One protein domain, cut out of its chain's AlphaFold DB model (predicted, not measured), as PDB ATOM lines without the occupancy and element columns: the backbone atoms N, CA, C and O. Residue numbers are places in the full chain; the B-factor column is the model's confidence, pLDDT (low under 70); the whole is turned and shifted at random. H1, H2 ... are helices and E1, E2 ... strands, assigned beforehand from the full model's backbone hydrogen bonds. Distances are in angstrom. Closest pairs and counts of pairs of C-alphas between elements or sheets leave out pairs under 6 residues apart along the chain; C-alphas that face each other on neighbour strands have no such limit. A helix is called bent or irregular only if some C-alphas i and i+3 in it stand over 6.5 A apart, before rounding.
ATOM      1  N   THR A  10     -62.249  50.090 140.943       81.50
ATOM      2  CA  THR A  10     -62.104  49.348 142.197       81.50
ATOM      3  C   THR A  10     -60.635  49.022 142.466       81.50
ATOM      4  O   THR A  10     -59.841  48.847 141.545       81.50
ATOM      5  N   PHE A  11     -60.246  48.910 143.740       76.56
ATOM      6  CA  PHE A  11     -58.867  48.568 144.120       76.56
ATOM      7  C   PHE A  11     -58.378  47.269 143.450       76.56
ATOM      8  O   PHE A  11     -57.231  47.183 143.024       76.56
ATOM      9  N   ILE A  12     -59.274  46.290 143.278       84.25
ATOM     10  CA  ILE A  12     -58.993  45.036 142.568       84.25
ATOM     11  C   ILE A  12     -58.650  45.287 141.094       84.25
ATOM     12  O   ILE A  12     -57.691  44.703 140.597       84.25
ATOM     13  N   GLU A  13     -59.363  46.176 140.398       82.56
ATOM     14  CA  GLU A  13     -59.032  46.546 139.014       82.56
ATOM     15  C   GLU A  13     -57.668  47.234 138.917       82.56
ATOM     16  O   GLU A  13     -56.932  46.969 137.970       82.56
ATOM     17  N   ILE A  14     -57.286  48.053 139.904       84.81
ATOM     18  CA  ILE A  14     -55.951  48.671 139.950       84.81
ATOM     19  C   ILE A  14     -54.872  47.598 140.125       84.81
ATOM     20  O   ILE A  14     -53.891  47.589 139.386       84.81
ATOM     21  N   VAL A  15     -55.056  46.664 141.063       86.69
ATOM     22  CA  VAL A  15     -54.093  45.577 141.313       86.69
ATOM     23  C   VAL A  15     -53.963  44.659 140.096       86.69
ATOM     24  O   VAL A  15     -52.848  44.306 139.712       86.69
ATOM     25  N   ILE A  16     -55.077  44.315 139.444       86.62
ATOM     26  CA  ILE A  16     -55.071  43.510 138.215       86.62
ATOM     27  C   ILE A  16     -54.399  44.278 137.072       86.62
ATOM     28  O   ILE A  16     -53.569  43.704 136.371       86.62
ATOM     29  N   ALA A  17     -54.687  45.571 136.904       88.38
ATOM     30  CA  ALA A  17     -54.056  46.395 135.875       88.38
ATOM     31  C   ALA A  17     -52.537  46.493 136.073       88.38
ATOM     32  O   ALA A  17     -51.786  46.321 135.113       88.38
ATOM     33  N   VAL A  18     -52.068  46.692 137.310       86.19
ATOM     34  CA  VAL A  18     -50.633  46.692 137.642       86.19
ATOM     35  C   VAL A  18     -50.011  45.314 137.400       86.19
ATOM     36  O   VAL A  18     -48.916  45.232 136.847       86.19
ATOM     37  N   GLY A  19     -50.713  44.229 137.739       88.50
ATOM     38  CA  GLY A  19     -50.264  42.861 137.467       88.50
ATOM     39  C   GLY A  19     -50.112  42.569 135.972       88.50
ATOM     40  O   GLY A  19     -49.083  42.046 135.546       88.50
ATOM     41  N   ILE A  20     -51.091  42.968 135.156       89.25
ATOM     42  CA  ILE A  20     -51.032  42.837 133.692       89.25
ATOM     43  C   ILE A  20     -49.875  43.669 133.130       89.25
ATOM     44  O   ILE A  20     -49.138  43.189 132.269       89.25
ATOM     45  N   LEU A  21     -49.669  44.886 133.639       86.50
ATOM     46  CA  LEU A  21     -48.601  45.778 133.187       86.50
ATOM     47  C   LEU A  21     -47.208  45.230 133.543       86.50
ATOM     48  O   LEU A  21     -46.300  45.281 132.714       86.50
ATOM     49  N   ALA A  22     -47.053  44.621 134.722       85.56
ATOM     50  CA  ALA A  22     -45.823  43.942 135.123       85.56
ATOM     51  C   ALA A  22     -45.516  42.727 134.230       85.56
ATOM     52  O   ALA A  22     -44.386  42.573 133.767       85.56
ATOM     53  N   VAL A  23     -46.518  41.895 133.925       85.81
ATOM     54  CA  VAL A  23     -46.348  40.736 133.029       85.81
ATOM     55  C   VAL A  23     -46.041  41.181 131.596       85.81
ATOM     56  O   VAL A  23     -45.176  40.595 130.946       85.81
ATOM     57  N   ALA A  24     -46.674  42.256 131.119       84.56
ATOM     58  CA  ALA A  24     -46.425  42.826 129.794       84.56
ATOM     59  C   ALA A  24     -45.008  43.412 129.634       84.56
ATOM     60  O   ALA A  24     -44.507  43.507 128.514       84.56
ATOM     61  N   MET A  25     -44.341  43.777 130.733       82.88
ATOM     62  CA  MET A  25     -42.960  44.272 130.722       82.88
ATOM     63  C   MET A  25     -41.910  43.149 130.617       82.88
ATOM     64  O   MET A  25     -40.813  43.394 130.116       82.88
ATOM     65  N   ILE A  26     -42.221  41.911 131.032       81.81
ATOM     66  CA  ILE A  26     -41.267  40.779 131.028       81.81
ATOM     67  C   ILE A  26     -40.652  40.524 129.633       81.81
ATOM     68  O   ILE A  26     -39.426  40.411 129.541       81.81
ATOM     69  N   PRO A  27     -41.429  40.480 128.528       76.12
ATOM     70  CA  PRO A  27     -40.872  40.276 127.191       76.12
ATOM     71  C   PRO A  27     -39.953  41.417 126.744       76.12
ATOM     72  O   PRO A  27     -38.951  41.164 126.080       76.12
ATOM     73  N   LEU A  28     -40.258  42.663 127.131       73.75
ATOM     74  CA  LEU A  28     -39.460  43.841 126.777       73.75
ATOM     75  C   LEU A  28     -38.090  43.811 127.462       73.75
ATOM     76  O   LEU A  28     -37.073  44.008 126.796       73.75
ATOM     77  N   PHE A  29     -38.041  43.462 128.751       72.06
ATOM     78  CA  PHE A  29     -36.774  43.249 129.459       72.06
ATOM     79  C   PHE A  29     -35.978  42.070 128.882       72.06
ATOM     80  O   PHE A  29     -34.754  42.153 128.742       72.06
ATOM     81  N   GLY A  30     -36.652  40.987 128.484       65.88
ATOM     82  CA  GLY A  30     -36.014  39.849 127.814       65.88
ATOM     83  C   GLY A  30     -35.399  40.207 126.455       65.88
ATOM     84  O   GLY A  30     -34.326  39.716 126.112       65.88
ATOM     85  N   LEU A  31     -36.046  41.084 125.687       69.25
ATOM     86  CA  LEU A  31     -35.572  41.489 124.363       69.25
ATOM     87  C   LEU A  31     -34.426  42.509 124.459       69.25
ATOM     88  O   LEU A  31     -33.405  42.330 123.793       69.25
ATOM     89  N   MET A  32     -34.537  43.503 125.349       62.59
ATOM     90  CA  MET A  32     -33.455  44.463 125.611       62.59
ATOM     91  C   MET A  32     -32.203  43.781 126.172       62.59
ATOM     92  O   MET A  32     -31.099  44.080 125.727       62.59
ATOM     93  N   SER A  33     -32.362  42.836 127.106       64.62
ATOM     94  CA  SER A  33     -31.225  42.097 127.676       64.62
ATOM     95  C   SER A  33     -30.528  41.196 126.658       64.62
ATOM     96  O   SER A  33     -29.311  41.059 126.700       64.62
ATOM     97  N   ARG A  34     -31.257  40.600 125.707       62.28
ATOM     98  CA  ARG A  34     -30.630  39.833 124.618       62.28
ATOM     99  C   ARG A  34     -29.834  40.728 123.677       62.28
ATOM    100  O   ARG A  34     -28.701  40.390 123.354       62.28
ATOM    101  N   GLN A  35     -30.391  41.879 123.298       53.75
ATOM    102  CA  GLN A  35     -29.700  42.834 122.430       53.75
ATOM    103  C   GLN A  35     -28.392  43.329 123.053       53.75
ATOM    104  O   GLN A  35     -27.366  43.326 122.379       53.75
ATOM    105  N   THR A  36     -28.391  43.683 124.341       65.75
ATOM    106  CA  THR A  36     -27.161  44.111 125.023       65.75
ATOM    107  C   THR A  36     -26.137  42.985 125.140       65.75
ATOM    108  O   THR A  36     -24.960  43.222 124.884       65.75
ATOM    109  N   VAL A  37     -26.562  41.750 125.431       68.06
ATOM    110  CA  VAL A  37     -25.662  40.582 125.488       68.06
ATOM    111  C   VAL A  37     -25.015  40.289 124.131       68.06
ATOM    112  O   VAL A  37     -23.817  40.000 124.079       68.06
ATOM    113  N   ASP A  38     -25.772  40.382 123.037       71.50
ATOM    114  CA  ASP A  38     -25.246  40.160 121.686       71.50
ATOM    115  C   ASP A  38     -24.284  41.280 121.268       71.50
ATOM    116  O   ASP A  38     -23.212  41.007 120.721       71.50
ATOM    117  N   THR A  39     -24.606  42.537 121.592       78.44
ATOM    118  CA  THR A  39     -23.696  43.672 121.385       78.44
ATOM    119  C   THR A  39     -22.406  43.507 122.188       78.44
ATOM    120  O   THR A  39     -21.318  43.665 121.629       78.44
ATOM    121  N   ASP A  40     -22.497  43.125 123.464       77.69
ATOM    122  CA  ASP A  40     -21.326  42.936 124.318       77.69
ATOM    123  C   ASP A  40     -20.443  41.784 123.848       77.69
ATOM    124  O   ASP A  40     -19.212  41.901 123.864       77.69
ATOM    125  N   ARG A  41     -21.056  40.690 123.391       82.00
ATOM    126  CA  ARG A  41     -20.346  39.556 122.800       82.00
ATOM    127  C   ARG A  41     -19.598  39.970 121.538       82.00
ATOM    128  O   ARG A  41     -18.402  39.696 121.442       82.00
ATOM    129  N   ASN A  42     -20.273  40.649 120.614       82.50
ATOM    130  CA  ASN A  42     -19.677  41.084 119.352       82.50
ATOM    131  C   ASN A  42     -18.528  42.073 119.581       82.50
ATOM    132  O   ASN A  42     -17.458  41.914 118.996       82.50
ATOM    133  N   ALA A  43     -18.706  43.037 120.488       85.44
ATOM    134  CA  ALA A  43     -17.656  43.983 120.856       85.44
ATOM    135  C   ALA A  43     -16.446  43.285 121.504       85.44
ATOM    136  O   ALA A  43     -15.305  43.575 121.144       85.44
ATOM    137  N   SER A  44     -16.679  42.315 122.397       87.56
ATOM    138  CA  SER A  44     -15.592  41.556 123.041       87.56
ATOM    139  C   SER A  44     -14.820  40.704 122.039       87.56
ATOM    140  O   SER A  44     -13.594  40.632 122.088       87.56
ATOM    141  N   GLN A  45     -15.530  40.082 121.098       86.31
ATOM    142  CA  GLN A  45     -14.916  39.282 120.047       86.31
ATOM    143  C   GLN A  45     -14.095  40.147 119.082       86.31
ATOM    144  O   GLN A  45     -12.981  39.763 118.728       86.31
ATOM    145  N   ALA A  46     -14.603  41.322 118.697       86.44
ATOM    146  CA  ALA A  46     -13.869  42.270 117.864       86.44
ATOM    147  C   ALA A  46     -12.598  42.773 118.565       86.44
ATOM    148  O   ALA A  46     -11.523  42.774 117.965       86.44
ATOM    149  N   PHE A  47     -12.691  43.124 119.853       88.19
ATOM    150  CA  PHE A  47     -11.528  43.512 120.653       88.19
ATOM    151  C   PHE A  47     -10.480  42.395 120.702       88.19
ATOM    152  O   PHE A  47      -9.307  42.633 120.409       88.19
ATOM    153  N   ALA A  48     -10.908  41.168 121.008       87.19
ATOM    154  CA  ALA A  48     -10.023  40.014 121.057       87.19
ATOM    155  C   ALA A  48      -9.323  39.776 119.706       87.19
ATOM    156  O   ALA A  48      -8.112  39.560 119.675       87.19
ATOM    157  N   MET A  49     -10.057  39.852 118.591       85.50
ATOM    158  CA  MET A  49      -9.517  39.615 117.247       85.50
ATOM    159  C   MET A  49      -8.520  40.695 116.818       85.50
ATOM    160  O   MET A  49      -7.475  40.366 116.248       85.50
ATOM    161  N   ASN A  50      -8.793  41.957 117.155       87.50
ATOM    162  CA  ASN A  50      -7.867  43.061 116.916       87.50
ATOM    163  C   ASN A  50      -6.582  42.870 117.725       87.50
ATOM    164  O   ASN A  50      -5.497  42.901 117.151       87.50
ATOM    165  N   LYS A  51      -6.688  42.561 119.025       89.12
ATOM    166  CA  LYS A  51      -5.512  42.321 119.878       89.12
ATOM    167  C   LYS A  51      -4.685  41.130 119.416       89.12
ATOM    168  O   LYS A  51      -3.460  41.214 119.378       89.12
ATOM    169  N   ALA A  52      -5.340  40.040 119.025       85.94
ATOM    170  CA  ALA A  52      -4.642  38.881 118.492       85.94
ATOM    171  C   ALA A  52      -3.869  39.221 117.211       85.94
ATOM    172  O   ALA A  52      -2.711  38.835 117.088       85.94
ATOM    173  N   SER A  53      -4.488  39.970 116.293       85.69
ATOM    174  CA  SER A  53      -3.868  40.396 115.030       85.69
ATOM    175  C   SER A  53      -2.709  41.369 115.253       85.69
ATOM    176  O   SER A  53      -1.647  41.196 114.661       85.69
ATOM    177  N   GLU A  54      -2.876  42.353 116.142       85.75
ATOM    178  CA  GLU A  54      -1.825  43.306 116.527       85.75
ATOM    179  C   GLU A  54      -0.591  42.581 117.073       85.75
ATOM    180  O   GLU A  54       0.526  42.827 116.616       85.75
ATOM    181  N   ILE A  55      -0.794  41.648 118.008       88.19
ATOM    182  CA  ILE A  55       0.295  40.855 118.586       88.19
ATOM    183  C   ILE A  55       0.936  39.984 117.513       88.19
ATOM    184  O   ILE A  55       2.158  39.950 117.414       88.19
ATOM    185  N   LEU A  56       0.142  39.310 116.681       86.94
ATOM    186  CA  LEU A  56       0.663  38.448 115.623       86.94
ATOM    187  C   LEU A  56       1.560  39.220 114.649       86.94
ATOM    188  O   LEU A  56       2.685  38.793 114.399       86.94
ATOM    189  N   ASN A  57       1.096  40.372 114.163       80.75
ATOM    190  CA  ASN A  57       1.854  41.234 113.258       80.75
ATOM    191  C   ASN A  57       3.120  41.765 113.938       80.75
ATOM    192  O   ASN A  57       4.209  41.688 113.376       80.75
ATOM    193  N   ALA A  58       3.022  42.202 115.198       84.75
ATOM    194  CA  ALA A  58       4.188  42.658 115.945       84.75
ATOM    195  C   ALA A  58       5.236  41.547 116.140       84.75
ATOM    196  O   ALA A  58       6.434  41.807 116.020       84.75
ATOM    197  N   ILE A  59       4.810  40.308 116.403       85.38
ATOM    198  CA  ILE A  59       5.719  39.158 116.493       85.38
ATOM    199  C   ILE A  59       6.325  38.826 115.124       85.38
ATOM    200  O   ILE A  59       7.506  38.481 115.052       85.38
ATOM    201  N   LEU A  60       5.561  38.921 114.035       81.19
ATOM    202  CA  LEU A  60       6.058  38.656 112.682       81.19
ATOM    203  C   LEU A  60       7.098  39.688 112.229       81.19
ATOM    204  O   LEU A  60       8.151  39.274 111.741       81.19
ATOM    205  N   ASP A  61       6.870  40.972 112.489       78.25
ATOM    206  CA  ASP A  61       7.713  42.048 111.953       78.25
ATOM    207  C   ASP A  61       8.859  42.432 112.896       78.25
ATOM    208  O   ASP A  61       9.993  42.655 112.467       78.25
ATOM    209  N   ASN A  62       8.589  42.495 114.203       79.50
ATOM    210  CA  ASN A  62       9.511  43.111 115.159       79.50
ATOM    211  C   ASN A  62      10.287  42.105 116.008       79.50
ATOM    212  O   ASN A  62      11.348  42.459 116.516       79.50
ATOM    213  N   VAL A  63       9.811  40.867 116.179       83.25
ATOM    214  CA  VAL A  63      10.548  39.847 116.949       83.25
ATOM    215  C   VAL A  63      11.452  39.044 116.029       83.25
ATOM    216  O   VAL A  63      10.955  38.432 115.088       83.25
ATOM    217  N   PRO A  64      12.766  38.966 116.281       78.06
ATOM    218  CA  PRO A  64      13.632  38.117 115.476       78.06
ATOM    219  C   PRO A  64      13.290  36.641 115.716       78.06
ATOM    220  O   PRO A  64      13.070  36.215 116.852       78.06
ATOM    221  N   PHE A  65      13.278  35.845 114.643       78.12
ATOM    222  CA  PHE A  65      13.011  34.404 114.706       78.12
ATOM    223  C   PHE A  65      13.906  33.707 115.743       78.12
ATOM    224  O   PHE A  65      13.421  32.939 116.577       78.12
ATOM    225  N   ALA A  66      15.192  34.066 115.754       74.81
ATOM    226  CA  ALA A  66      16.200  33.512 116.645       74.81
ATOM    227  C   ALA A  66      16.002  33.847 118.136       74.81
ATOM    228  O   ALA A  66      16.571  33.140 118.964       74.81
ATOM    229  N   ALA A  67      15.194  34.848 118.515       80.31
ATOM    230  CA  ALA A  67      14.864  35.116 119.927       80.31
ATOM    231  C   ALA A  67      13.638  34.341 120.418       80.31
ATOM    232  O   ALA A  67      13.442  34.197 121.623       80.31
ATOM    233  N   LEU A  68      12.792  33.856 119.507       83.56
ATOM    234  CA  LEU A  68      11.530  33.231 119.872       83.56
ATOM    235  C   LEU A  68      11.739  31.754 120.237       83.56
ATOM    236  O   LEU A  68      12.319  30.974 119.472       83.56
ATOM    237  N   ARG A  69      11.273  31.352 121.416       82.44
ATOM    238  CA  ARG A  69      11.430  29.999 121.967       82.44
ATOM    239  C   ARG A  69      10.085  29.298 122.060       82.44
ATOM    240  O   ARG A  69       9.075  29.920 122.397       82.44
ATOM    241  N   GLN A  70      10.099  27.998 121.769       77.38
ATOM    242  CA  GLN A  70       8.931  27.138 121.931       77.38
ATOM    243  C   GLN A  70       8.394  27.155 123.363       77.38
ATOM    244  O   GLN A  70       9.154  27.270 124.325       77.38
ATOM    245  N   GLY A  71       7.078  27.002 123.493       73.56
ATOM    246  CA  GLY A  71       6.413  26.922 124.787       73.56
ATOM    247  C   GLY A  71       4.919  27.227 124.727       73.56
ATOM    248  O   GLY A  71       4.384  27.660 123.702       73.56
ATOM    249  N   ASN A  72       4.253  27.011 125.861       77.75
ATOM    250  CA  ASN A  72       2.886  27.455 126.118       77.75
ATOM    251  C   ASN A  72       2.771  28.033 127.550       77.75
ATOM    252  O   ASN A  72       2.477  27.276 128.477       77.75
ATOM    253  N   PRO A  73       3.011  29.340 127.749       84.69
ATOM    254  CA  PRO A  73       3.358  30.335 126.728       84.69
ATOM    255  C   PRO A  73       4.776  30.141 126.164       84.69
ATOM    256  O   PRO A  73       5.625  29.517 126.796       84.69
ATOM    257  N   GLY A  74       5.016  30.644 124.954       80.81
ATOM    258  CA  GLY A  74       6.357  30.785 124.387       80.81
ATOM    259  C   GLY A  74       7.147  31.890 125.088       80.81
ATOM    260  O   GLY A  74       6.592  32.634 125.899       80.81
ATOM    261  N   PHE A  75       8.436  32.002 124.762       87.00
ATOM    262  CA  PHE A  75       9.331  32.983 125.382       87.00
ATOM    263  C   PHE A  75      10.117  33.783 124.344       87.00
ATOM    264  O   PHE A  75      10.462  33.269 123.277       87.00
ATOM    265  N   ILE A  76      10.440  35.031 124.679       87.00
ATOM    266  CA  ILE A  76      11.411  35.857 123.958       87.00
ATOM    267  C   ILE A  76      12.697  35.879 124.788       87.00
ATOM    268  O   ILE A  76      12.733  36.453 125.877       87.00
ATOM    269  N   LYS A  77      13.752  35.240 124.275       85.88
ATOM    270  CA  LYS A  77      15.056  35.121 124.940       85.88
ATOM    271  C   LYS A  77      16.121  35.849 124.123       85.88
ATOM    272  O   LYS A  77      16.591  35.345 123.104       85.88
ATOM    273  N   VAL A  78      16.457  37.065 124.554       84.12
ATOM    274  CA  VAL A  78      17.426  37.945 123.875       84.12
ATOM    275  C   VAL A  78      18.882  37.581 124.175       84.12
ATOM    276  O   VAL A  78      19.746  37.781 123.326       84.12
ATOM    277  N   ASP A  79      19.158  36.965 125.324       82.94
ATOM    278  CA  ASP A  79      20.519  36.568 125.715       82.94
ATOM    279  C   ASP A  79      21.156  35.601 124.708       82.94
ATOM    280  O   ASP A  79      22.329  35.716 124.357       82.94
ATOM    281  N   ASP A  80      20.346  34.697 124.162       74.69
ATOM    282  CA  ASP A  80      20.772  33.682 123.196       74.69
ATOM    283  C   ASP A  80      21.218  34.261 121.844       74.69
ATOM    284  O   ASP A  80      21.907  33.592 121.070       74.69
ATOM    285  N   ILE A  81      20.789  35.484 121.523       74.62
ATOM    286  CA  ILE A  81      21.097  36.162 120.258       74.62
ATOM    287  C   ILE A  81      22.085  37.317 120.435       74.62
ATOM    288  O   ILE A  81      22.532  37.882 119.437       74.62
ATOM    289  N   ALA A  82      22.475  37.634 121.673       75.88
ATOM    290  CA  ALA A  82      23.316  38.785 121.998       75.88
ATOM    291  C   ALA A  82      24.711  38.731 121.348       75.88
ATOM    292  O   ALA A  82      25.297  39.766 121.037       75.88
ATOM    293  N   THR A  83      25.242  37.531 121.100       72.19
ATOM    294  CA  THR A  83      26.563  37.330 120.477       72.19
ATOM    295  C   THR A  83      26.556  37.500 118.956       72.19
ATOM    296  O   THR A  83      27.620  37.553 118.337       72.19
ATOM    297  N   ARG A  84      25.378  37.603 118.325       69.25
ATOM    298  CA  ARG A  84      25.240  37.698 116.865       69.25
ATOM    299  C   ARG A  84      25.171  39.163 116.435       69.25
ATOM    300  O   ARG A  84      24.227  39.872 116.774       69.25
ATOM    301  N   ALA A  85      26.128  39.598 115.610       70.88
ATOM    302  CA  ALA A  85      26.230  40.985 115.133       70.88
ATOM    303  C   ALA A  85      24.928  41.508 114.495       70.88
ATOM    304  O   ALA A  85      24.516  42.637 114.749       70.88
ATOM    305  N   LYS A  86      24.225  40.653 113.743       69.50
ATOM    306  CA  LYS A  86      22.942  40.972 113.104       69.50
ATOM    307  C   LYS A  86      21.831  41.357 114.089       69.50
ATOM    308  O   LYS A  86      20.946  42.137 113.739       69.50
ATOM    309  N   TYR A  87      21.856  40.821 115.308       74.31
ATOM    310  CA  TYR A  87      20.777  40.986 116.280       74.31
ATOM    311  C   TYR A  87      21.122  41.930 117.436       74.31
ATOM    312  O   TYR A  87      20.351  42.018 118.384       74.31
ATOM    313  N   GLN A  88      22.212  42.700 117.347       72.62
ATOM    314  CA  GLN A  88      22.637  43.625 118.410       72.62
ATOM    315  C   GLN A  88      21.554  44.634 118.834       72.62
ATOM    316  O   GLN A  88      21.520  45.052 119.989       72.62
ATOM    317  N   ARG A  89      20.634  44.998 117.927       77.62
ATOM    318  CA  ARG A  89      19.492  45.879 118.235       77.62
ATOM    319  C   ARG A  89      18.431  45.243 119.144       77.62
ATOM    320  O   ARG A  89      17.623  45.960 119.724       77.62
ATOM    321  N   TYR A  90      18.402  43.914 119.234       79.81
ATOM    322  CA  TYR A  90      17.422  43.132 119.987       79.81
ATOM    323  C   TYR A  90      18.016  42.696 121.325       79.81
ATOM    324  O   TYR A  90      18.327  41.527 121.541       79.81
ATOM    325  N   ASN A  91      18.205  43.670 122.208       83.00
ATOM    326  CA  ASN A  91      18.773  43.481 123.536       83.00
ATOM    327  C   ASN A  91      17.687  43.527 124.629       83.00
ATOM    328  O   ASN A  91      16.492  43.660 124.352       83.00
ATOM    329  N   GLU A  92      18.108  43.439 125.888       88.12
ATOM    330  CA  GLU A  92      17.200  43.460 127.038       88.12
ATOM    331  C   GLU A  92      16.413  44.777 127.162       88.12
ATOM    332  O   GLU A  92      15.251  44.767 127.562       88.12
ATOM    333  N   ASP A  93      16.987  45.912 126.746       83.38
ATOM    334  CA  ASP A  93      16.277  47.197 126.730       83.38
ATOM    335  C   ASP A  93      15.143  47.216 125.701       83.38
ATOM    336  O   ASP A  93      14.075  47.784 125.952       83.38
ATOM    337  N   TRP A  94      15.358  46.596 124.536       87.38
ATOM    338  CA  TRP A  94      14.308  46.396 123.543       87.38
ATOM    339  C   TRP A  94      13.208  45.479 124.089       87.38
ATOM    340  O   TRP A  94      12.031  45.847 124.028       87.38
ATOM    341  N   ALA A  95      13.574  44.336 124.679       84.88
ATOM    342  CA  ALA A  95      12.608  43.381 125.221       84.88
ATOM    343  C   ALA A  95      11.764  44.006 126.342       84.88
ATOM    344  O   ALA A  95      10.536  43.925 126.309       84.88
ATOM    345  N   ARG A  96      12.396  44.747 127.260       84.75
ATOM    346  CA  ARG A  96      11.726  45.462 128.354       84.75
ATOM    347  C   ARG A  96      10.719  46.508 127.879       84.75
ATOM    348  O   ARG A  96       9.747  46.775 128.575       84.75
ATOM    349  N   LYS A  97      10.943  47.131 126.720       83.75
ATOM    350  CA  LYS A  97      10.002  48.110 126.148       83.75
ATOM    351  C   LYS A  97       8.880  47.435 125.374       83.75
ATOM    352  O   LYS A  97       7.742  47.881 125.433       83.75
ATOM    353  N   MET A  98       9.210  46.387 124.628       85.81
ATOM    354  CA  MET A  98       8.285  45.751 123.701       85.81
ATOM    355  C   MET A  98       7.351  44.762 124.411       85.81
ATOM    356  O   MET A  98       6.136  44.817 124.214       85.81
ATOM    357  N   VAL A  99       7.892  43.870 125.247       85.94
ATOM    358  CA  VAL A  99       7.122  42.762 125.830       85.94
ATOM    359  C   VAL A  99       5.963  43.261 126.688       85.94
ATOM    360  O   VAL A  99       4.863  42.767 126.471       85.94
ATOM    361  N   PRO A 100       6.113  44.263 127.576       85.81
ATOM    362  CA  PRO A 100       4.984  44.751 128.367       85.81
ATOM    363  C   PRO A 100       3.862  45.383 127.533       85.81
ATOM    364  O   PRO A 100       2.726  45.445 127.994       85.81
ATOM    365  N   VAL A 101       4.158  45.838 126.309       86.00
ATOM    366  CA  VAL A 101       3.147  46.372 125.381       86.00
ATOM    367  C   VAL A 101       2.341  45.238 124.744       86.00
ATOM    368  O   VAL A 101       1.123  45.352 124.627       86.00
ATOM    369  N   LEU A 102       2.996  44.141 124.346       85.56
ATOM    370  CA  LEU A 102       2.324  42.984 123.734       85.56
ATOM    371  C   LEU A 102       1.707  42.028 124.764       85.56
ATOM    372  O   LEU A 102       0.680  41.405 124.499       85.56
ATOM    373  N   PHE A 103       2.330  41.914 125.932       91.56
ATOM    374  CA  PHE A 103       1.981  40.997 127.010       91.56
ATOM    375  C   PHE A 103       2.067  41.717 128.369       91.56
ATOM    376  O   PHE A 103       2.999  41.497 129.145       91.56
ATOM    377  N   PRO A 104       1.094  42.589 128.690       88.31
ATOM    378  CA  PRO A 104       1.081  43.315 129.955       88.31
ATOM    379  C   PRO A 104       1.077  42.361 131.154       88.31
ATOM    380  O   PRO A 104       0.303  41.400 131.184       88.31
ATOM    381  N   GLY A 105       1.929  42.636 132.144       83.31
ATOM    382  CA  GLY A 105       2.112  41.782 133.324       83.31
ATOM    383  C   GLY A 105       3.078  40.608 133.120       83.31
ATOM    384  O   GLY A 105       3.206  39.772 134.009       83.31
ATOM    385  N   SER A 106       3.750  40.526 131.967       84.88
ATOM    386  CA  SER A 106       4.899  39.639 131.779       84.88
ATOM    387  C   SER A 106       6.166  40.251 132.366       84.88
ATOM    388  O   SER A 106       6.645  41.270 131.869       84.88
ATOM    389  N   ASP A 107       6.744  39.577 133.355       86.62
ATOM    390  CA  ASP A 107       8.073  39.878 133.883       86.62
ATOM    391  C   ASP A 107       9.109  38.890 133.343       86.62
ATOM    392  O   ASP A 107       8.788  37.730 133.062       86.62
ATOM    393  N   ASN A 108      10.357  39.344 133.205       86.94
ATOM    394  CA  ASN A 108      11.450  38.494 132.744       86.94
ATOM    395  C   ASN A 108      11.683  37.323 133.717       86.94
ATOM    396  O   ASN A 108      11.719  37.502 134.936       86.94
ATOM    397  N   GLN A 109      11.855  36.122 133.170       86.06
ATOM    398  CA  GLN A 109      12.133  34.891 133.908       86.06
ATOM    399  C   GLN A 109      13.467  34.301 133.447       86.06
ATOM    400  O   GLN A 109      14.033  34.712 132.440       86.06
ATOM    401  N   SER A 110      13.962  33.261 134.122       78.94
ATOM    402  CA  SER A 110      15.184  32.566 133.683       78.94
ATOM    403  C   SER A 110      15.080  31.982 132.264       78.94
ATOM    404  O   SER A 110      16.090  31.808 131.589       78.94
ATOM    405  N   ALA A 111      13.862  31.675 131.801       74.94
ATOM    406  CA  ALA A 111      13.583  31.209 130.441       74.94
ATOM    407  C   ALA A 111      13.472  32.351 129.404       74.94
ATOM    408  O   ALA A 111      13.308  32.083 128.213       74.94
ATOM    409  N   GLY A 112      13.571  33.607 129.844       85.62
ATOM    410  CA  GLY A 112      13.315  34.815 129.071       85.62
ATOM    411  C   GLY A 112      11.954  35.430 129.390       85.62
ATOM    412  O   GLY A 112      11.305  35.117 130.391       85.62
ATOM    413  N   TRP A 113      11.500  36.298 128.496       87.69
ATOM    414  CA  TRP A 113      10.249  37.026 128.639       87.69
ATOM    415  C   TRP A 113       9.058  36.162 128.201       87.69
ATOM    416  O   TRP A 113       8.988  35.806 127.019       87.69
ATOM    417  N   PRO A 114       8.119  35.807 129.097       89.50
ATOM    418  CA  PRO A 114       6.968  34.991 128.737       89.50
ATOM    419  C   PRO A 114       6.041  35.763 127.796       89.50
ATOM    420  O   PRO A 114       5.765  36.941 127.989       89.50
ATOM    421  N   CYS A 115       5.505  35.098 126.778       91.31
ATOM    422  CA  CYS A 115       4.530  35.699 125.875       91.31
ATOM    423  C   CYS A 115       3.104  35.509 126.412       91.31
ATOM    424  O   CYS A 115       2.289  34.811 125.795       91.31
ATOM    425  N   ARG A 116       2.819  36.067 127.597       91.88
ATOM    426  CA  ARG A 116       1.527  35.922 128.290       91.88
ATOM    427  C   ARG A 116       1.143  37.185 129.053       91.88
ATOM    428  O   ARG A 116       1.795  37.543 130.021       91.88
ATOM    429  N   GLY A 117       0.027  37.807 128.698       91.69
ATOM    430  CA  GLY A 117      -0.420  39.027 129.367       91.69
ATOM    431  C   GLY A 117      -1.927  39.148 129.478       91.69
ATOM    432  O   GLY A 117      -2.675  38.358 128.900       91.69
ATOM    433  N   VAL A 118      -2.370  40.154 130.228       94.25
ATOM    434  CA  VAL A 118      -3.791  40.462 130.404       94.25
ATOM    435  C   VAL A 118      -4.073  41.880 129.927       94.25
ATOM    436  O   VAL A 118      -3.487  42.840 130.420       94.25
ATOM    437  N   PHE A 119      -4.999  42.015 128.981       92.06
ATOM    438  CA  PHE A 119      -5.531  43.309 128.557       92.06
ATOM    439  C   PHE A 119      -6.889  43.537 129.195       92.06
ATOM    440  O   PHE A 119      -7.681  42.607 129.280       92.06
ATOM    441  N   THR A 120      -7.185  44.768 129.595       92.38
ATOM    442  CA  THR A 120      -8.520  45.149 130.069       92.38
ATOM    443  C   THR A 120      -9.109  46.162 129.100       92.38
ATOM    444  O   THR A 120      -8.433  47.129 128.742       92.38
ATOM    445  N   ASP A 121     -10.332  45.925 128.628       89.06
ATOM    446  CA  ASP A 121     -11.033  46.890 127.778       89.06
ATOM    447  C   ASP A 121     -11.683  48.017 128.605       89.06
ATOM    448  O   ASP A 121     -11.696  48.001 129.835       89.06
ATOM    449  N   SER A 122     -12.259  49.011 127.927       87.44
ATOM    450  CA  SER A 122     -12.946  50.134 128.580       87.44
ATOM    451  C   SER A 122     -14.199  49.734 129.369       87.44
ATOM    452  O   SER A 122     -14.699  50.536 130.155       87.44
ATOM    453  N   ARG A 123     -14.711  48.512 129.177       85.12
ATOM    454  CA  ARG A 123     -15.864  47.958 129.901       85.12
ATOM    455  C   ARG A 123     -15.439  47.184 131.151       85.12
ATOM    456  O   ARG A 123     -16.302  46.729 131.896       85.12
ATOM    457  N   GLY A 124     -14.134  47.035 131.388       87.19
ATOM    458  CA  GLY A 124     -13.587  46.286 132.518       87.19
ATOM    459  C   GLY A 124     -13.509  44.776 132.281       87.19
ATOM    460  O   GLY A 124     -13.302  44.030 133.234       87.19
ATOM    461  N   ILE A 125     -13.671  44.302 131.041       91.25
ATOM    462  CA  ILE A 125     -13.473  42.885 130.720       91.25
ATOM    463  C   ILE A 125     -11.976  42.650 130.526       91.25
ATOM    464  O   ILE A 125     -11.327  43.316 129.718       91.25
ATOM    465  N   SER A 126     -11.435  41.692 131.267       94.06
ATOM    466  CA  SER A 126     -10.061  41.225 131.149       94.06
ATOM    467  C   SER A 126      -9.964  40.097 130.123       94.06
ATOM    468  O   SER A 126     -10.774  39.169 130.103       94.06
ATOM    469  N   TYR A 127      -8.933  40.164 129.290       94.19
ATOM    470  CA  TYR A 127      -8.624  39.227 128.222       94.19
ATOM    471  C   TYR A 127      -7.231  38.664 128.479       94.19
ATOM    472  O   TYR A 127      -6.242  39.393 128.405       94.19
ATOM    473  N   LEU A 128      -7.148  37.368 128.768       92.81
ATOM    474  CA  LEU A 128      -5.880  36.657 128.832       92.81
ATOM    475  C   LEU A 128      -5.401  36.380 127.413       92.81
ATOM    476  O   LEU A 128      -6.048  35.639 126.668       92.81
ATOM    477  N   VAL A 129      -4.240  36.916 127.070       91.25
ATOM    478  CA  VAL A 129      -3.554  36.631 125.817       91.25
ATOM    479  C   VAL A 129      -2.320  35.798 126.105       91.25
ATOM    480  O   VAL A 129      -1.522  36.141 126.973       91.25
ATOM    481  N   HIS A 130      -2.132  34.714 125.362       89.94
ATOM    482  CA  HIS A 130      -0.847  34.031 125.327       89.94
ATOM    483  C   HIS A 130      -0.503  33.574 123.916       89.94
ATOM    484  O   HIS A 130      -1.372  33.174 123.138       89.94
ATOM    485  N   LEU A 131       0.784  33.626 123.600       88.44
ATOM    486  CA  LEU A 131       1.342  33.071 122.379       88.44
ATOM    487  C   LEU A 131       1.922  31.698 122.701       88.44
ATOM    488  O   LEU A 131       2.861  31.588 123.485       88.44
ATOM    489  N   ARG A 132       1.394  30.653 122.070       81.19
ATOM    490  CA  ARG A 132       2.046  29.347 122.000       81.19
ATOM    491  C   ARG A 132       2.955  29.322 120.779       81.19
ATOM    492  O   ARG A 132       2.543  29.703 119.683       81.19
ATOM    493  N   VAL A 133       4.177  28.849 120.980       79.19
ATOM    494  CA  VAL A 133       5.182  28.696 119.927       79.19
ATOM    495  C   VAL A 133       5.521  27.222 119.819       79.19
ATOM    496  O   VAL A 133       5.903  26.598 120.809       79.19
ATOM    497  N   GLU A 134       5.374  26.669 118.622       70.31
ATOM    498  CA  GLU A 134       5.796  25.305 118.313       70.31
ATOM    499  C   GLU A 134       6.889  25.353 117.257       70.31
ATOM    500  O   GLU A 134       6.698  25.925 116.179       70.31
ATOM    501  N   ASP A 135       8.027  24.741 117.557       70.44
ATOM    502  CA  ASP A 135       9.108  24.631 116.592       70.44
ATOM    503  C   ASP A 135       8.836  23.486 115.624       70.44
ATOM    504  O   ASP A 135       8.654  22.332 116.018       70.44
ATOM    505  N   VAL A 136       8.880  23.798 114.334       67.06
ATOM    506  CA  VAL A 136       8.953  22.799 113.271       67.06
ATOM    507  C   VAL A 136      10.434  22.501 113.053       67.06
ATOM    508  O   VAL A 136      11.187  23.338 112.546       67.06
ATOM    509  N   THR A 137      10.862  21.331 113.526       63.84
ATOM    510  CA  THR A 137      12.271  20.914 113.542       63.84
ATOM    511  C   THR A 137      12.602  19.966 112.397       63.84
ATOM    512  O   THR A 137      11.752  19.209 111.928       63.84
ATOM    513  N   SER A 138      13.863  20.003 111.966       54.41
ATOM    514  CA  SER A 138      14.462  19.031 111.050       54.41
ATOM    515  C   SER A 138      15.579  18.275 111.767       54.41
ATOM    516  O   SER A 138      16.419  18.882 112.426       54.41
ATOM    517  N   GLU A 139      15.631  16.952 111.606       53.28
ATOM    518  CA  GLU A 139      16.678  16.108 112.207       53.28
ATOM    519  C   GLU A 139      18.057  16.295 111.551       53.28
ATOM    520  O   GLU A 139      19.073  15.897 112.115       53.28
ATOM    521  N   GLN A 140      18.110  16.909 110.368       55.38
ATOM    522  CA  GLN A 140      19.343  17.138 109.615       55.38
ATOM    523  C   GLN A 140      19.485  18.611 109.245       55.38
ATOM    524  O   GLN A 140      18.485  19.262 108.917       55.38
ATOM    525  N   VAL A 244      17.295  25.809 107.211       51.81
ATOM    526  CA  VAL A 244      17.826  26.678 108.266       51.81
ATOM    527  C   VAL A 244      19.307  26.874 108.012       51.81
ATOM    528  O   VAL A 244      20.064  25.902 107.922       51.81
ATOM    529  N   THR A 245      19.724  28.125 107.914       47.31
ATOM    530  CA  THR A 245      21.129  28.514 107.782       47.31
ATOM    531  C   THR A 245      21.840  28.502 109.138       47.31
ATOM    532  O   THR A 245      23.026  28.164 109.203       47.31
ATOM    533  N   GLU A 246      21.109  28.755 110.231       50.75
ATOM    534  CA  GLU A 246      21.659  28.932 111.578       50.75
ATOM    535  C   GLU A 246      21.069  27.969 112.619       50.75
ATOM    536  O   GLU A 246      19.871  27.709 112.669       50.75
ATOM    537  N   LYS A 247      21.918  27.459 113.518       54.91
ATOM    538  CA  LYS A 247      21.461  26.620 114.628       54.91
ATOM    539  C   LYS A 247      20.751  27.491 115.673       54.91
ATOM    540  O   LYS A 247      21.327  28.476 116.147       54.91
ATOM    541  N   VAL A 248      19.529  27.143 116.068       56.75
ATOM    542  CA  VAL A 248      18.873  27.734 117.242       56.75
ATOM    543  C   VAL A 248      19.546  27.162 118.495       56.75
ATOM    544  O   VAL A 248      19.681  25.939 118.606       56.75
ATOM    545  N   PRO A 249      20.018  28.007 119.426       56.41
ATOM    546  CA  PRO A 249      20.725  27.550 120.615       56.41
ATOM    547  C   PRO A 249      19.719  26.986 121.628       56.41
ATOM    548  O   PRO A 249      19.232  27.691 122.504       56.41
ATOM    549  N   TYR A 250      19.366  25.710 121.483       57.03
ATOM    550  CA  TYR A 250      18.698  24.965 122.546       57.03
ATOM    551  C   TYR A 250      19.748  24.297 123.426       57.03
ATOM    552  O   TYR A 250      20.530  23.485 122.939       57.03
ATOM    553  N   ASP A 251      19.709  24.585 124.726       53.28
ATOM    554  CA  ASP A 251      20.653  24.046 125.717       53.28
ATOM    555  C   ASP A 251      20.530  22.521 125.913       53.28
ATOM    556  O   ASP A 251      21.387  21.892 126.527       53.28
ATOM    557  N   VAL A 252      19.449  21.913 125.408       50.06
ATOM    558  CA  VAL A 252      19.011  20.571 125.820       50.06
ATOM    559  C   VAL A 252      19.233  19.494 124.751       50.06
ATOM    560  O   VAL A 252      19.369  18.326 125.102       50.06
ATOM    561  N   SER A 253      19.241  19.829 123.449       51.00
ATOM    562  CA  SER A 253      19.405  18.816 122.388       51.00
ATOM    563  C   SER A 253      19.642  19.395 120.986       51.00
ATOM    564  O   SER A 253      18.921  20.284 120.527       51.00
ATOM    565  N   ASP A 254      20.585  18.785 120.258       54.12
ATOM    566  CA  ASP A 254      20.892  19.063 118.846       54.12
ATOM    567  C   ASP A 254      19.710  18.814 117.900       54.12
ATOM    568  O   ASP A 254      19.647  19.422 116.829       54.12
ATOM    569  N   LYS A 255      18.738  17.988 118.317       47.16
ATOM    570  CA  LYS A 255      17.502  17.700 117.574       47.16
ATOM    571  C   LYS A 255      16.665  18.954 117.318       47.16
ATOM    572  O   LYS A 255      15.982  19.043 116.304       47.16
ATOM    573  N   TYR A 256      16.725  19.926 118.227       48.56
ATOM    574  CA  TYR A 256      16.017  21.201 118.094       48.56
ATOM    575  C   TYR A 256      16.893  22.289 117.467       48.56
ATOM    576  O   TYR A 256      16.408  23.382 117.183       48.56
ATOM    577  N   GLY A 257      18.173  21.993 117.217       52.50
ATOM    578  CA  GLY A 257      19.129  22.950 116.677       52.50
ATOM    579  C   GLY A 257      18.723  23.503 115.312       52.50
ATOM    580  O   GLY A 257      19.028  24.647 115.018       52.50
ATOM    581  N   TRP A 258      17.991  22.744 114.493       57.91
ATOM    582  CA  TRP A 258      17.571  23.166 113.155       57.91
ATOM    583  C   TRP A 258      16.054  23.396 113.128       57.91
ATOM    584  O   TRP A 258      15.275  22.506 112.780       57.91
ATOM    585  N   CYS A 259      15.629  24.593 113.542       60.16
ATOM    586  CA  CYS A 259      14.231  25.026 113.501       60.16
ATOM    587  C   CYS A 259      13.982  25.875 112.256       60.16
ATOM    588  O   CYS A 259      14.616  26.909 112.080       60.16
ATOM    589  N   VAL A 260      13.066  25.427 111.400       61.81
ATOM    590  CA  VAL A 260      12.876  26.007 110.060       61.81
ATOM    591  C   VAL A 260      11.711  26.973 110.042       61.81
ATOM    592  O   VAL A 260      11.722  27.999 109.368       61.81
ATOM    593  N   MET A 261      10.692  26.630 110.815       67.19
ATOM    594  CA  MET A 261       9.503  27.430 110.975       67.19
ATOM    595  C   MET A 261       9.056  27.345 112.422       67.19
ATOM    596  O   MET A 261       9.198  26.315 113.082       67.19
ATOM    597  N   LYS A 262       8.473  28.432 112.905       73.44
ATOM    598  CA  LYS A 262       7.784  28.488 114.185       73.44
ATOM    599  C   LYS A 262       6.313  28.665 113.889       73.44
ATOM    600  O   LYS A 262       5.912  29.644 113.256       73.44
ATOM    601  N   LYS A 263       5.506  27.709 114.326       72.94
ATOM    602  CA  LYS A 263       4.058  27.851 114.314       72.94
ATOM    603  C   LYS A 263       3.671  28.693 115.518       72.94
ATOM    604  O   LYS A 263       3.974  28.351 116.661       72.94
ATOM    605  N   LEU A 264       3.031  29.813 115.231       82.44
ATOM    606  CA  LEU A 264       2.622  30.805 116.207       82.44
ATOM    607  C   LEU A 264       1.116  30.689 116.383       82.44
ATOM    608  O   LEU A 264       0.371  30.848 115.417       82.44
ATOM    609  N   LEU A 265       0.675  30.399 117.601       79.69
ATOM    610  CA  LEU A 265      -0.735  30.331 117.958       79.69
ATOM    611  C   LEU A 265      -1.011  31.365 119.047       79.69
ATOM    612  O   LEU A 265      -0.666  31.153 120.208       79.69
ATOM    613  N   VAL A 266      -1.639  32.476 118.678       87.94
ATOM    614  CA  VAL A 266      -2.123  33.463 119.645       87.94
ATOM    615  C   VAL A 266      -3.509  33.038 120.097       87.94
ATOM    616  O   VAL A 266      -4.430  32.931 119.287       87.94
ATOM    617  N   GLN A 267      -3.657  32.801 121.394       87.56
ATOM    618  CA  GLN A 267      -4.948  32.582 122.023       87.56
ATOM    619  C   GLN A 267      -5.337  33.820 122.821       87.56
ATOM    620  O   GLN A 267      -4.558  34.296 123.647       87.56
ATOM    621  N   VAL A 268      -6.571  34.284 122.627       89.56
ATOM    622  CA  VAL A 268      -7.199  35.298 123.480       89.56
ATOM    623  C   VAL A 268      -8.407  34.672 124.162       89.56
ATOM    624  O   VAL A 268      -9.296  34.152 123.488       89.56
ATOM    625  N   GLN A 269      -8.423  34.694 125.492       90.00
ATOM    626  CA  GLN A 269      -9.468  34.124 126.337       90.00
ATOM    627  C   GLN A 269     -10.093  35.206 127.217       90.00
ATOM    628  O   GLN A 269      -9.376  35.984 127.836       90.00
ATOM    629  N   TRP A 270     -11.417  35.216 127.325       92.62
ATOM    630  CA  TRP A 270     -12.148  36.115 128.220       92.62
ATOM    631  C   TRP A 270     -13.419  35.447 128.741       92.62
ATOM    632  O   TRP A 270     -13.771  34.344 128.317       92.62
ATOM    633  N   ASN A 271     -14.117  36.112 129.660       91.19
ATOM    634  CA  ASN A 271     -15.371  35.623 130.218       91.19
ATOM    635  C   ASN A 271     -16.511  36.609 129.939       91.19
ATOM    636  O   ASN A 271     -16.355  37.808 130.142       91.19
ATOM    637  N   LEU A 272     -17.662  36.106 129.481       88.12
ATOM    638  CA  LEU A 272     -18.879  36.912 129.309       88.12
ATOM    639  C   LEU A 272     -19.762  36.927 130.567       88.12
ATOM    640  O   LEU A 272     -20.810  37.570 130.580       88.12
ATOM    641  N   ASP A 273     -19.404  36.189 131.614       88.06
ATOM    642  CA  ASP A 273     -20.043  36.301 132.924       88.06
ATOM    643  C   ASP A 273     -19.420  37.459 133.713       88.06
ATOM    644  O   ASP A 273     -18.217  37.454 133.971       88.06
ATOM    645  N   GLN A 274     -20.250  38.426 134.118       86.88
ATOM    646  CA  GLN A 274     -19.830  39.621 134.861       86.88
ATOM    647  C   GLN A 274     -19.043  39.287 136.132       86.88
ATOM    648  O   GLN A 274     -18.118  40.015 136.488       86.88
ATOM    649  N   ARG A 275     -19.347  38.155 136.784       90.31
ATOM    650  CA  ARG A 275     -18.624  37.687 137.982       90.31
ATOM    651  C   ARG A 275     -17.141  37.423 137.713       90.31
ATOM    652  O   ARG A 275     -16.328  37.480 138.630       90.31
ATOM    653  N   TYR A 276     -16.800  37.146 136.459       91.44
ATOM    654  CA  TYR A 276     -15.472  36.738 136.020       91.44
ATOM    655  C   TYR A 276     -14.852  37.712 135.013       91.44
ATOM    656  O   TYR A 276     -13.861  37.370 134.372       91.44
ATOM    657  N   PHE A 277     -15.370  38.940 134.895       91.38
ATOM    658  CA  PHE A 277     -14.779  39.960 134.019       91.38
ATOM    659  C   PHE A 277     -13.321  40.263 134.365       91.38
ATOM    660  O   PHE A 277     -12.521  40.430 133.458       91.38
ATOM    661  N   ASN A 278     -12.944  40.221 135.644       91.06
ATOM    662  CA  ASN A 278     -11.558  40.433 136.082       91.06
ATOM    663  C   ASN A 278     -10.735  39.136 136.168       91.06
ATOM    664  O   ASN A 278      -9.549  39.179 136.480       91.06
ATOM    665  N   ASN A 279     -11.355  37.975 135.934       90.56
ATOM    666  CA  ASN A 279     -10.691  36.678 135.995       90.56
ATOM    667  C   ASN A 279     -10.971  35.881 134.710       90.56
ATOM    668  O   ASN A 279     -11.830  34.992 134.700       90.56
ATOM    669  N   PRO A 280     -10.239  36.172 133.618       86.81
ATOM    670  CA  PRO A 280     -10.439  35.498 132.339       86.81
ATOM    671  C   PRO A 280     -10.163  33.994 132.404       86.81
ATOM    672  O   PRO A 280     -10.602  33.264 131.518       86.81
ATOM    673  N   GLU A 281      -9.454  33.514 133.427       86.19
ATOM    674  CA  GLU A 281      -9.089  32.105 133.602       86.19
ATOM    675  C   GLU A 281     -10.152  31.267 134.306       86.19
ATOM    676  O   GLU A 281     -10.083  30.038 134.255       86.19
ATOM    677  N   ALA A 282     -11.147  31.907 134.922       86.19
ATOM    678  CA  ALA A 282     -12.212  31.209 135.624       86.19
ATOM    679  C   ALA A 282     -12.971  30.260 134.685       86.19
ATOM    680  O   ALA A 282     -13.607  30.687 133.719       86.19
ATOM    681  N   THR A 283     -12.945  28.965 134.999       83.38
ATOM    682  CA  THR A 283     -13.592  27.906 134.208       83.38
ATOM    683  C   THR A 283     -15.096  27.808 134.445       83.38
ATOM    684  O   THR A 283     -15.805  27.228 133.632       83.38
ATOM    685  N   GLU A 284     -15.589  28.376 135.546       83.75
ATOM    686  CA  GLU A 284     -16.990  28.283 135.982       83.75
ATOM    687  C   GLU A 284     -17.925  29.297 135.302       83.75
ATOM    688  O   GLU A 284     -19.134  29.283 135.530       83.75
ATOM    689  N   GLY A 285     -17.380  30.209 134.492       84.94
ATOM    690  CA  GLY A 285     -18.159  31.225 133.785       84.94
ATOM    691  C   GLY A 285     -18.462  30.886 132.327       84.94
ATOM    692  O   GLY A 285     -18.288  29.766 131.851       84.94
ATOM    693  N   ARG A 286     -18.868  31.909 131.572       85.19
ATOM    694  CA  ARG A 286     -19.072  31.834 130.119       85.19
ATOM    695  C   ARG A 286     -17.774  32.172 129.394       85.19
ATOM    696  O   ARG A 286     -17.647  33.244 128.796       85.19
ATOM    697  N   VAL A 287     -16.807  31.261 129.473       87.69
ATOM    698  CA  VAL A 287     -15.495  31.421 128.832       87.69
ATOM    699  C   VAL A 287     -15.651  31.472 127.315       87.69
ATOM    700  O   VAL A 287     -16.380  30.677 126.721       87.69
ATOM    701  N   GLN A 288     -14.962  32.410 126.684       85.31
ATOM    702  CA  GLN A 288     -14.829  32.544 125.240       85.31
ATOM    703  C   GLN A 288     -13.349  32.512 124.875       85.31
ATOM    704  O   GLN A 288     -12.493  32.933 125.658       85.31
ATOM    705  N   ARG A 289     -13.046  31.988 123.687       86.56
ATOM    706  CA  ARG A 289     -11.684  31.895 123.163       86.56
ATOM    707  C   ARG A 289     -11.680  32.156 121.672       86.56
ATOM    708  O   ARG A 289     -12.570  31.692 120.961       86.56
ATOM    709  N   ILE A 290     -10.635  32.821 121.209       82.50
ATOM    710  CA  ILE A 290     -10.260  32.834 119.799       82.50
ATOM    711  C   ILE A 290      -8.813  32.386 119.664       82.50
ATOM    712  O   ILE A 290      -7.997  32.604 120.561       82.50
ATOM    713  N   HIS A 291      -8.518  31.772 118.528       79.31
ATOM    714  CA  HIS A 291      -7.186  31.319 118.178       79.31
ATOM    715  C   HIS A 291      -6.840  31.874 116.806       79.31
ATOM    716  O   HIS A 291      -7.566  31.629 115.841       79.31
ATOM    717  N   LEU A 292      -5.740  32.611 116.724       77.50
ATOM    718  CA  LEU A 292      -5.134  32.995 115.458       77.50
ATOM    719  C   LEU A 292      -3.840  32.213 115.302       77.50
ATOM    720  O   LEU A 292      -3.037  32.128 116.231       77.50
ATOM    721  N   MET A 293      -3.658  31.629 114.125       77.38
ATOM    722  CA  MET A 293      -2.494  30.821 113.806       77.38
ATOM    723  C   MET A 293      -1.774  31.412 112.604       77.38
ATOM    724  O   MET A 293      -2.405  31.732 111.600       77.38
ATOM    725  N   THR A 294      -0.452  31.494 112.691       76.56
ATOM    726  CA  THR A 294       0.412  31.771 111.544       76.56
ATOM    727  C   THR A 294       1.707  30.978 111.652       76.56
ATOM    728  O   THR A 294       1.952  30.268 112.635       76.56
ATOM    729  N   ILE A 295       2.536  31.090 110.627       74.56
ATOM    730  CA  ILE A 295       3.848  30.470 110.554       74.56
ATOM    731  C   ILE A 295       4.869  31.578 110.320       74.56
ATOM    732  O   ILE A 295       4.692  32.420 109.444       74.56
ATOM    733  N   LYS A 296       5.944  31.567 111.106       76.56
ATOM    734  CA  LYS A 296       7.102  32.441 110.923       76.56
ATOM    735  C   LYS A 296       8.286  31.593 110.474       76.56
ATOM    736  O   LYS A 296       8.641  30.648 111.176       76.56
TER     737      LYS A 296
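AT A GLANCE: This is residues 10 to 140 and 244 to 296 of the 300 residues of an uncharacterized protein of Candidatus Riflebacteria bacterium (UniProt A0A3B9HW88). A twisted sheet of four strands is covered on one face by the second part of a very long helix, H1, whose first part sticks out past the sheet as a nearly straight arm. The short helix H2 lies over the same face, beside the edge strand E1, in two layers, helices on one face of a sheet. The printed part has 184 residues, with H1, H2, E1, E2, E3 and E4 along the chain; the sheet's order is E1 - E2 - E3 - E4, antiparallel throughout, and the class is mixed, helices and strands. It is only just loose, close to extended, with a radius of gyration of the C-alphas of 24.0 A; the spans are 92 by 33 by 25 A, the arm making the length.

HOW THE PARTS SIT: The twisted sheet has edge strands E1, residues 116 to 120, and E4, residues 287 to 296, and inner strands E2, residues 126 to 137, and E3, residues 259 to 271. In the hairpin of E1 and E2, N 127 and O 119 are within hydrogen-bond range at 2.7 A. Between E2 and E3, N 132 and O 265 are 2.8 A apart. In the hairpin of E3 and E4, N 266 and O 292 are 2.8 A apart. H1, residues 11 to 62, was assigned as one helix by its hydrogen bonds but is bent, with C-alphas 24 and 27 6.6 A apart; its arms, H1a and H1b, stand at a shallow tilt of 27 degrees. H1b is on the sheet at a height of 9.2 A, over E2, E3 and E4, and runs along the strands, at 24 degrees to E3 on the local plane; its closest C-alphas to E3 are those of Ala 48 and Val 268, 6.0 A. H1a is not on the sheet. H2, residues 92 to 102, is on the same face as H1b; the closest C-alphas of H2 and E1 are those of Leu 102 and Gly 117, 7.4 A. H1b and H2 are close but not clearly touching, their closest C-alphas, of Ile 55 and Leu 102, 5.9 A apart. Each O i to N i+4 pair is within hydrogen-bond range in H1a and H1b, but 5 of 7 in H2.

IN THESE COORDINATES: E2 measures 34.9 A from first to last C-alpha, E3 35.6 A and E4 28.9 A, ending at C-alpha 296, (7.102, 32.441, 110.923). H1a, residues 11 to 24, begins at C-alpha 11, (-58.867, 48.568, 144.120); H1b, residues 27 to 62, measures 51.9 A.

THE WHOLE: Residues 10 to 36 stand free; the body without them spans 52 by 32 by 24 A. Residues 141 to 243 are not printed, and C-alphas 140 and 244 are 9.8 A apart across the cut. The links H1 to H2, H2 to E1 and E3 to E4 are long. Low confidence, pLDDT under 70, falls on 33 residues, among them 30 to 37 and 244 to 261.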